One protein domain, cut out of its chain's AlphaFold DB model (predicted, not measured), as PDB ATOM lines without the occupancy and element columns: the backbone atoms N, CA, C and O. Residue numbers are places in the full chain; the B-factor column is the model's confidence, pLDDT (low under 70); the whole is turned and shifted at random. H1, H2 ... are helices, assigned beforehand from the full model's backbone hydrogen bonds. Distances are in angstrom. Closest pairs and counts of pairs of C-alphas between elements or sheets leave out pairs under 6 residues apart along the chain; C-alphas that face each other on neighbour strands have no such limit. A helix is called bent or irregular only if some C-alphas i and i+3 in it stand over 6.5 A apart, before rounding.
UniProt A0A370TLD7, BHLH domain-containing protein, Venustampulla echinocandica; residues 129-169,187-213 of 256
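Overview. This is residues 129 to 169 and 187 to 213 of the 256 residues of the protein "BHLH domain-containing protein" of Venustampulla echinocandica (UniProt A0A370TLD7). Two long helices meet at a slant: the last part of H1 packs on H3, and the short helix H2, which follows H1 after a tight link, packs farther along H3, so that H1 and H2 make a row with a corner in it along one side of H3. Residues 129 to 141 of H1 stick out as a free arm and make much of the length. The printed part has 68 residues, with three named helices in the order H1, H2, H3 and no named strand, and the class is all helix. The whole is loose, with a radius of gyration of the C-alphas of 15.5 A, and spans 51 by 25 by 17 A.

Along the chain. H1 runs from residue 129 to residue 152, 34.9 A from first to last C-alpha, and begins with C-alpha 129 at (77.259, 175.379, 77.170). H2 holds residues 155 to 164, and its first C-alpha is at (85.029, 149.415, 108.426). H3, the longest helix by residues with 27, runs from residue 187 to residue 213 over 38.2 A and ends with C-alpha 213 at (86.040, 131.136, 101.346). No helix is bent or irregular.

Arrangement. H1 touches H3 with residues 145 to 152 alone, and H3 touches H1 with residues 192 to 202 alone. Their closest C-alphas are those of Ala 149 and Thr 195, 6.3 A apart. They run the same way at a steep tilt of 46 degrees. H1 and H2 are close but not clearly touching, with the closest C-alphas, those of Leu 152 and Gln 158, 7.2 A apart, and stand at a steep tilt of 55 degrees, the same way. H2 touches H3, and H3 touches H2 with residues 202 to 209 alone. Their closest C-alphas are those of Cys 161 and Val 205, 6.5 A apart, and they run the same way at a steep tilt of 64 degrees. In H1, H2 and H3 every O i to N i+4 pair is within hydrogen-bond range.

Size, cuts and confidence. The two C-alphas farthest apart are those of Pro 129 and Arg 212, at 51.4 A. Without residues 129 to 141, which stand free, the body has 55 residues and spans 35 by 20 by 17 A. Residues 170 to 186 are not printed, and C-alphas 169 and 187 are 23.1 A apart across this cut, which falls in the link from H2 to H3. The link from H1 to H2 is tight, with 2 residues. The mean pLDDT of the printed part is 86.6, and it is under 70 at residues 165 to 169, 187 and 190.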
ATOM      1  N   PRO A 129      77.791 176.736  77.050       73.62
ATOM      2  CA  PRO A 129      77.259 175.379  77.170       73.62
ATOM      3  C   PRO A 129      78.365 174.334  77.359       73.62
ATOM      4  O   PRO A 129      78.230 173.483  78.235       73.62
ATOM      5  N   HIS A 130      79.489 174.430  76.637       85.31
ATOM      6  CA  HIS A 130      80.615 173.498  76.808       85.31
ATOM      7  C   HIS A 130      81.189 173.537  78.230       85.31
ATOM      8  O   HIS A 130      81.421 172.491  78.832       85.31
ATOM      9  N   TYR A 131      81.333 174.729  78.814       90.94
ATOM     10  CA  TYR A 131      81.788 174.870  80.196       90.94
ATOM     11  C   TYR A 131      80.802 174.274  81.212       90.94
ATOM     12  O   TYR A 131      81.223 173.650  82.185       90.94
ATOM     13  N   ALA A 132      79.492 174.432  81.001       89.81
ATOM     14  CA  ALA A 132      78.485 173.844  81.885       89.81
ATOM     15  C   ALA A 132      78.525 172.308  81.860       89.81
ATOM     16  O   ALA A 132      78.436 171.678  82.916       89.81
ATOM     17  N   VAL A 133      78.705 171.715  80.675       94.19
ATOM     18  CA  VAL A 133      78.865 170.263  80.500       94.19
ATOM     19  C   VAL A 133      80.138 169.771  81.189       94.19
ATOM     20  O   VAL A 133      80.064 168.870  82.022       94.19
ATOM     21  N   GLU A 134      81.281 170.409  80.932       94.31
ATOM     22  CA  GLU A 134      82.563 170.052  81.555       94.31
ATOM     23  C   GLU A 134      82.511 170.178  83.083       94.31
ATOM     24  O   GLU A 134      82.998 169.315  83.814       94.31
ATOM     25  N   LYS A 135      81.867 171.232  83.600       94.62
ATOM     26  CA  LYS A 135      81.699 171.429  85.043       94.62
ATOM     27  C   LYS A 135      80.878 170.302  85.670       94.62
ATOM     28  O   LYS A 135      81.270 169.791  86.719       94.62
ATOM     29  N   ARG A 136      79.764 169.903  85.044       94.31
ATOM     30  CA  ARG A 136      78.953 168.761  85.501       94.31
ATOM     31  C   ARG A 136      79.765 167.469  85.463       94.31
ATOM     32  O   ARG A 136      79.820 166.779  86.473       94.31
ATOM     33  N   TYR A 137      80.469 167.206  84.362       96.56
ATOM     34  CA  TYR A 137      81.336 166.037  84.220       96.56
ATOM     35  C   TYR A 137      82.390 165.953  85.335       96.56
ATOM     36  O   TYR A 137      82.487 164.934  86.020       96.56
ATOM     37  N   ARG A 138      83.127 167.041  85.593       94.62
ATOM     38  CA  ARG A 138      84.119 167.102  86.681       94.62
ATOM     39  C   ARG A 138      83.497 166.903  88.059       94.62
ATOM     40  O   ARG A 138      84.109 166.250  88.901       94.62
ATOM     41  N   SER A 139      82.305 167.456  88.290       93.75
ATOM     42  CA  SER A 139      81.566 167.279  89.543       93.75
ATOM     43  C   SER A 139      81.212 165.812  89.769       93.75
ATOM     44  O   SER A 139      81.583 165.253  90.798       93.75
ATOM     45  N   THR A 140      80.588 165.164  88.782       97.31
ATOM     46  CA  THR A 140      80.231 163.739  88.838       97.31
ATOM     47  C   THR A 140      81.464 162.853  89.000       97.31
ATOM     48  O   THR A 140      81.443 161.880  89.746       97.31
ATOM     49  N   LEU A 141      82.571 163.181  88.332       95.56
ATOM     50  CA  LEU A 141      83.814 162.433  88.487       95.56
ATOM     51  C   LEU A 141      84.362 162.543  89.918       95.56
ATOM     52  O   LEU A 141      84.741 161.536  90.507       95.56
ATOM     53  N   ASN A 142      84.382 163.746  90.496       93.81
ATOM     54  CA  ASN A 142      84.818 163.950  91.879       93.81
ATOM     55  C   ASN A 142      83.898 163.248  92.890       93.81
ATOM     56  O   ASN A 142      84.394 162.689  93.862       93.81
ATOM     57  N   GLU A 143      82.590 163.230  92.642       94.44
ATOM     58  CA  GLU A 143      81.624 162.484  93.452       94.44
ATOM     59  C   GLU A 143      81.914 160.979  93.435       94.44
ATOM     60  O   GLU A 143      81.950 160.351  94.494       94.44
ATOM     61  N   LYS A 144      82.231 160.408  92.265       96.19
ATOM     62  CA  LYS A 144      82.662 159.004  92.144       96.19
ATOM     63  C   LYS A 144      83.947 158.727  92.925       96.19
ATOM     64  O   LYS A 144      84.016 157.723  93.626       96.19
ATOM     65  N   TYR A 145      84.938 159.619  92.856       94.81
ATOM     66  CA  TYR A 145      86.159 159.496  93.665       94.81
ATOM     67  C   TYR A 145      85.866 159.553  95.169       94.81
ATOM     68  O   TYR A 145      86.420 158.763  95.927       94.81
ATOM     69  N   ALA A 146      84.978 160.447  95.606       90.38
ATOM     70  CA  ALA A 146      84.582 160.547  97.009       90.38
ATOM     71  C   ALA A 146      83.792 159.314  97.476       90.38
ATOM     72  O   ALA A 146      83.998 158.833  98.587       90.38
ATOM     73  N   ALA A 147      82.901 158.776  96.638       94.69
ATOM     74  CA  ALA A 147      82.197 157.525  96.912       94.69
ATOM     75  C   ALA A 147      83.173 156.350  97.040       94.69
ATOM     76  O   ALA A 147      83.083 155.585  97.996       94.69
ATOM     77  N   LEU A 148      84.145 156.255  96.131       95.00
ATOM     78  CA  LEU A 148      85.186 155.235  96.185       95.00
ATOM     79  C   LEU A 148      86.008 155.343  97.473       95.00
ATOM     80  O   LEU A 148      86.148 154.356  98.184       95.00
ATOM     81  N   ALA A 149      86.471 156.543  97.829       91.50
ATOM     82  CA  ALA A 149      87.197 156.769  99.076       91.50
ATOM     83  C   ALA A 149      86.379 156.349 100.312       91.50
ATOM     84  O   ALA A 149      86.922 155.683 101.189       91.50
ATOM     85  N   ARG A 150      85.070 156.655 100.345       91.69
ATOM     86  CA  ARG A 150      84.158 156.218 101.419       91.69
ATOM     87  C   ARG A 150      84.040 154.696 101.520       91.69
ATOM     88  O   ARG A 150      84.009 154.162 102.624       91.69
ATOM     89  N   ILE A 151      83.976 154.000 100.384       93.50
ATOM     90  CA  ILE A 151      83.952 152.531 100.344       93.50
ATOM     91  C   ILE A 151      85.271 151.978 100.892       93.50
ATOM     92  O   ILE A 151      85.249 151.127 101.772       93.50
ATOM     93  N   LEU A 152      86.419 152.501 100.455       90.06
ATOM     94  CA  LEU A 152      87.729 152.070 100.966       90.06
ATOM     95  C   LEU A 152      87.906 152.354 102.464       90.06
ATOM     96  O   LEU A 152      88.615 151.615 103.146       90.06
ATOM     97  N   SER A 153      87.272 153.409 102.981       88.38
ATOM     98  CA  SER A 153      87.247 153.711 104.412       88.38
ATOM     99  C   SER A 153      86.180 152.938 105.191       88.38
ATOM    100  O   SER A 153      86.111 153.088 106.406       88.38
ATOM    101  N   SER A 154      85.337 152.140 104.526       93.00
ATOM    102  CA  SER A 154      84.328 151.327 105.202       93.00
ATOM    103  C   SER A 154      84.998 150.337 106.146       93.00
ATOM    104  O   SER A 154      85.934 149.627 105.768       93.00
ATOM    105  N   GLU A 155      84.485 150.264 107.371       89.62
ATOM    106  CA  GLU A 155      85.029 149.415 108.426       89.62
ATOM    107  C   GLU A 155      85.101 147.943 107.998       89.62
ATOM    108  O   GLU A 155      86.087 147.268 108.277       89.62
ATOM    109  N   ALA A 156      84.102 147.456 107.257       88.75
ATOM    110  CA  ALA A 156      84.076 146.079 106.768       88.75
ATOM    111  C   ALA A 156      85.279 145.769 105.860       88.75
ATOM    112  O   ALA A 156      85.979 144.781 106.076       88.75
ATOM    113  N   ILE A 157      85.564 146.646 104.892       87.81
ATOM    114  CA  ILE A 157      86.694 146.487 103.967       87.81
ATOM    115  C   ILE A 157      88.017 146.622 104.721       87.81
ATOM    116  O   ILE A 157      88.920 145.813 104.510       87.81
ATOM    117  N   GLN A 158      88.125 147.590 105.634       88.12
ATOM    118  CA  GLN A 158      89.324 147.751 106.456       88.12
ATOM    119  C   GLN A 158      89.589 146.527 107.334       88.12
ATOM    120  O   GLN A 158      90.735 146.094 107.422       88.12
ATOM    121  N   ARG A 159      88.557 145.951 107.963       88.50
ATOM    122  CA  ARG A 159      88.691 144.741 108.785       88.50
ATOM    123  C   ARG A 159      89.195 143.569 107.955       88.50
ATOM    124  O   ARG A 159      90.221 143.009 108.319       88.50
ATOM    125  N   ILE A 160      88.545 143.266 106.828       86.12
ATOM    126  CA  ILE A 160      88.938 142.147 105.955       86.12
ATOM    127  C   ILE A 160      90.376 142.327 105.454       86.12
ATOM    128  O   ILE A 160      91.184 141.404 105.529       86.12
ATOM    129  N   CYS A 161      90.732 143.529 104.995       84.38
ATOM    130  CA  CYS A 161      92.076 143.773 104.478       84.38
ATOM    131  C   CYS A 161      93.149 143.691 105.576       84.38
ATOM    132  O   CYS A 161      94.226 143.159 105.323       84.38
ATOM    133  N   ARG A 162      92.861 144.153 106.803       82.50
ATOM    134  CA  ARG A 162      93.786 144.041 107.946       82.50
ATOM    135  C   ARG A 162      93.995 142.597 108.391       82.50
ATOM    136  O   ARG A 162      95.116 142.231 108.721       82.50
ATOM    137  N   THR A 163      92.935 141.791 108.424       79.94
ATOM    138  CA  THR A 163      93.032 140.381 108.834       79.94
ATOM    139  C   THR A 163      93.758 139.531 107.801       79.94
ATOM    140  O   THR A 163      94.441 138.582 108.164       79.94
ATOM    141  N   GLU A 164      93.617 139.869 106.520       70.94
ATOM    142  CA  GLU A 164      94.182 139.088 105.420       70.94
ATOM    143  C   GLU A 164      95.635 139.455 105.098       70.94
ATOM    144  O   GLU A 164      96.403 138.618 104.626       70.94
ATOM    145  N   ALA A 165      96.015 140.710 105.328       61.84
ATOM    146  CA  ALA A 165      97.321 141.242 104.972       61.84
ATOM    147  C   ALA A 165      98.009 141.861 106.194       61.84
ATOM    148  O   ALA A 165      98.347 143.042 106.204       61.84
ATOM    149  N   GLN A 166      98.231 141.052 107.233       55.03
ATOM    150  CA  GLN A 166      98.959 141.490 108.429       55.03
ATOM    151  C   GLN A 166     100.406 141.918 108.096       55.03
ATOM    152  O   GLN A 166     100.928 142.844 108.712       55.03
ATOM    153  N   ASP A 167     100.992 141.345 107.037       48.28
ATOM    154  CA  ASP A 167     102.311 141.711 106.493       48.28
ATOM    155  C   ASP A 167     102.317 143.030 105.688       48.28
ATOM    156  O   ASP A 167     103.379 143.547 105.349       48.28
ATOM    157  N   TRP A 168     101.142 143.587 105.367       49.75
ATOM    158  CA  TRP A 168     100.964 144.836 104.610       49.75
ATOM    159  C   TRP A 168     100.190 145.869 105.423       49.75
ATOM    160  O   TRP A 168      99.430 146.664 104.865       49.75
ATOM    161  N   ALA A 169     100.371 145.874 106.744       44.75
ATOM    162  CA  ALA A 169      99.996 146.998 107.588       44.75
ATOM    163  C   ALA A 169     100.826 148.234 107.186       44.75
ATOM    164  O   ALA A 169     101.730 148.660 107.893       44.75
ATOM    165  N   ARG A 187      98.193 168.066  95.580       63.97
ATOM    166  CA  ARG A 187      97.700 167.243  96.697       63.97
ATOM    167  C   ARG A 187      96.409 166.499  96.329       63.97
ATOM    168  O   ARG A 187      96.227 165.346  96.709       63.97
ATOM    169  N   SER A 188      95.518 167.131  95.560       71.81
ATOM    170  CA  SER A 188      94.290 166.484  95.078       71.81
ATOM    171  C   SER A 188      94.572 165.387  94.043       71.81
ATOM    172  O   SER A 188      93.959 164.320  94.103       71.81
ATOM    173  N   ARG A 189      95.512 165.610  93.113       70.12
ATOM    174  CA  ARG A 189      95.948 164.607  92.121       70.12
ATOM    175  C   ARG A 189      96.638 163.411  92.775       70.12
ATOM    176  O   ARG A 189      96.323 162.270  92.430       70.12
ATOM    177  N   GLN A 190      97.504 163.666  93.751       67.75
ATOM    178  CA  GLN A 190      98.136 162.630  94.568       67.75
ATOM    179  C   GLN A 190      97.086 161.824  95.341       67.75
ATOM    180  O   GLN A 190      97.112 160.599  95.293       67.75
ATOM    181  N   GLY A 191      96.080 162.484  95.928       85.19
ATOM    182  CA  GLY A 191      94.961 161.812  96.598       85.19
ATOM    183  C   GLY A 191      94.143 160.902  95.674       85.19
ATOM    184  O   GLY A 191      93.807 159.781  96.053       85.19
ATOM    185  N   LYS A 192      93.858 161.333  94.437       90.88
ATOM    186  CA  LYS A 192      93.154 160.499  93.443       90.88
ATOM    187  C   LYS A 192      93.972 159.277  93.038       90.88
ATOM    188  O   LYS A 192      93.428 158.179  93.005       90.88
ATOM    189  N   THR A 193      95.264 159.462  92.774       91.56
ATOM    190  CA  THR A 193      96.166 158.360  92.409       91.56
ATOM    191  C   THR A 193      96.277 157.357  93.553       91.56
ATOM    192  O   THR A 193      96.049 156.175  93.338       91.56
ATOM    193  N   ALA A 194      96.491 157.834  94.783       89.00
ATOM    194  CA  ALA A 194      96.527 156.992  95.975       89.00
ATOM    195  C   ALA A 194      95.210 156.227  96.190       89.00
ATOM    196  O   ALA A 194      95.231 155.034  96.478       89.00
ATOM    197  N   THR A 195      94.058 156.878  95.983       91.88
ATOM    198  CA  THR A 195      92.738 156.227  96.071       91.88
ATOM    199  C   THR A 195      92.613 155.089  95.054       91.88
ATOM    200  O   THR A 195      92.134 154.009  95.394       91.88
ATOM    201  N   LEU A 196      93.056 155.301  93.812       95.25
ATOM    202  CA  LEU A 196      93.015 154.276  92.768       95.25
ATOM    203  C   LEU A 196      93.977 153.121  93.058       95.25
ATOM    204  O   LEU A 196      93.549 151.971  92.998       95.25
ATOM    205  N   SER A 197      95.229 153.408  93.424       92.44
ATOM    206  CA  SER A 197      96.212 152.382  93.801       92.44
ATOM    207  C   SER A 197      95.686 151.513  94.940       92.44
ATOM    208  O   SER A 197      95.621 150.292  94.816       92.44
ATOM    209  N   ARG A 198      95.166 152.153  95.991       89.44
ATOM    210  CA  ARG A 198      94.558 151.469  97.132       89.44
ATOM    211  C   ARG A 198      93.346 150.623  96.745       89.44
ATOM    212  O   ARG A 198      93.119 149.559  97.309       89.44
ATOM    213  N   THR A 199      92.553 151.081  95.779       94.69
ATOM    214  CA  THR A 199      91.407 150.312  95.278       94.69
ATOM    215  C   THR A 199      91.862 149.026  94.602       94.69
ATOM    216  O   THR A 199      91.284 147.973  94.856       94.69
ATOM    217  N   ILE A 200      92.898 149.097  93.765       94.56
ATOM    218  CA  ILE A 200      93.447 147.928  93.068       94.56
ATOM    219  C   ILE A 200      93.961 146.903  94.084       94.56
ATOM    220  O   ILE A 200      93.651 145.717  93.980       94.56
ATOM    221  N   GLU A 201      94.694 147.362  95.098       90.44
ATOM    222  CA  GLU A 201      95.185 146.510  96.184       90.44
ATOM    223  C   GLU A 201      94.039 145.837  96.944       90.44
ATOM    224  O   GLU A 201      94.030 144.611  97.079       90.44
ATOM    225  N   ASN A 202      93.028 146.605  97.360       92.00
ATOM    226  CA  ASN A 202      91.868 146.066  98.066       92.00
ATOM    227  C   ASN A 202      91.100 145.046  97.213       92.00
ATOM    228  O   ASN A 202      90.709 144.008  97.738       92.00
ATOM    229  N   ILE A 203      90.917 145.286  95.908       94.88
ATOM    230  CA  ILE A 203      90.290 144.309  95.002       94.88
ATOM    231  C   ILE A 203      91.088 143.003  95.002       94.88
ATOM    232  O   ILE A 203      90.513 141.938  95.199       94.88
ATOM    233  N   ASN A 204      92.413 143.071  94.861       91.69
ATOM    234  CA  ASN A 204      93.266 141.880  94.841       91.69
ATOM    235  C   ASN A 204      93.231 141.096  96.161       91.69
ATOM    236  O   ASN A 204      93.334 139.867  96.160       91.69
ATOM    237  N   VAL A 205      93.125 141.781  97.300       90.50
ATOM    238  CA  VAL A 205      92.955 141.142  98.614       90.50
ATOM    239  C   VAL A 205      91.586 140.472  98.696       90.50
ATOM    240  O   VAL A 205      91.515 139.266  98.913       90.50
ATOM    241  N   LEU A 206      90.512 141.213  98.422       92.50
ATOM    242  CA  LEU A 206      89.142 140.708  98.502       92.50
ATOM    243  C   LEU A 206      88.900 139.529  97.551       92.50
ATOM    244  O   LEU A 206      88.298 138.540  97.952       92.50
ATOM    245  N   SER A 207      89.426 139.567  96.324       93.19
ATOM    246  CA  SER A 207      89.332 138.439  95.389       93.19
ATOM    247  C   SER A 207      90.002 137.173  95.928       93.19
ATOM    248  O   SER A 207      89.488 136.072  95.727       93.19
ATOM    249  N   ARG A 208      91.133 137.305  96.635       90.56
ATOM    250  CA  ARG A 208      91.792 136.166  97.288       90.56
ATOM    251  C   ARG A 208      90.969 135.639  98.462       90.56
ATOM    252  O   ARG A 208      90.829 134.421  98.560       90.56
ATOM    253  N   CYS A 209      90.393 136.524  99.279       89.19
ATOM    254  CA  CYS A 209      89.486 136.142 100.363       89.19
ATOM    255  C   CYS A 209      88.296 135.342  99.824       89.19
ATOM    256  O   CYS A 209      88.078 134.214 100.254       89.19
ATOM    257  N   CYS A 210      87.593 135.877  98.820       92.00
ATOM    258  CA  CYS A 210      86.432 135.217  98.226       92.00
ATOM    259  C   CYS A 210      86.773 133.829  97.672       92.00
ATOM    260  O   CYS A 210      86.005 132.889  97.853       92.00
ATOM    261  N   ARG A 211      87.934 133.674  97.023       93.38
ATOM    262  CA  ARG A 211      88.376 132.367  96.522       93.38
ATOM    263  C   ARG A 211      88.615 131.372  97.659       93.38
ATOM    264  O   ARG A 211      88.148 130.243  97.572       93.38
ATOM    265  N   ARG A 212      89.304 131.783  98.726       91.25
ATOM    266  CA  ARG A 212      89.566 130.907  99.877       91.25
ATOM    267  C   ARG A 212      88.274 130.495 100.580       91.25
ATOM    268  O   ARG A 212      88.118 129.336 100.948       91.25
ATOM    269  N   GLU A 213      87.349 131.431 100.760       92.12
ATOM    270  CA  GLU A 213      86.040 131.136 101.346       92.12
ATOM    271  C   GLU A 213      85.245 130.159 100.474       92.12
ATOM    272  O   GLU A 213      84.647 129.223 101.001       92.12
TER     273      GLU A 213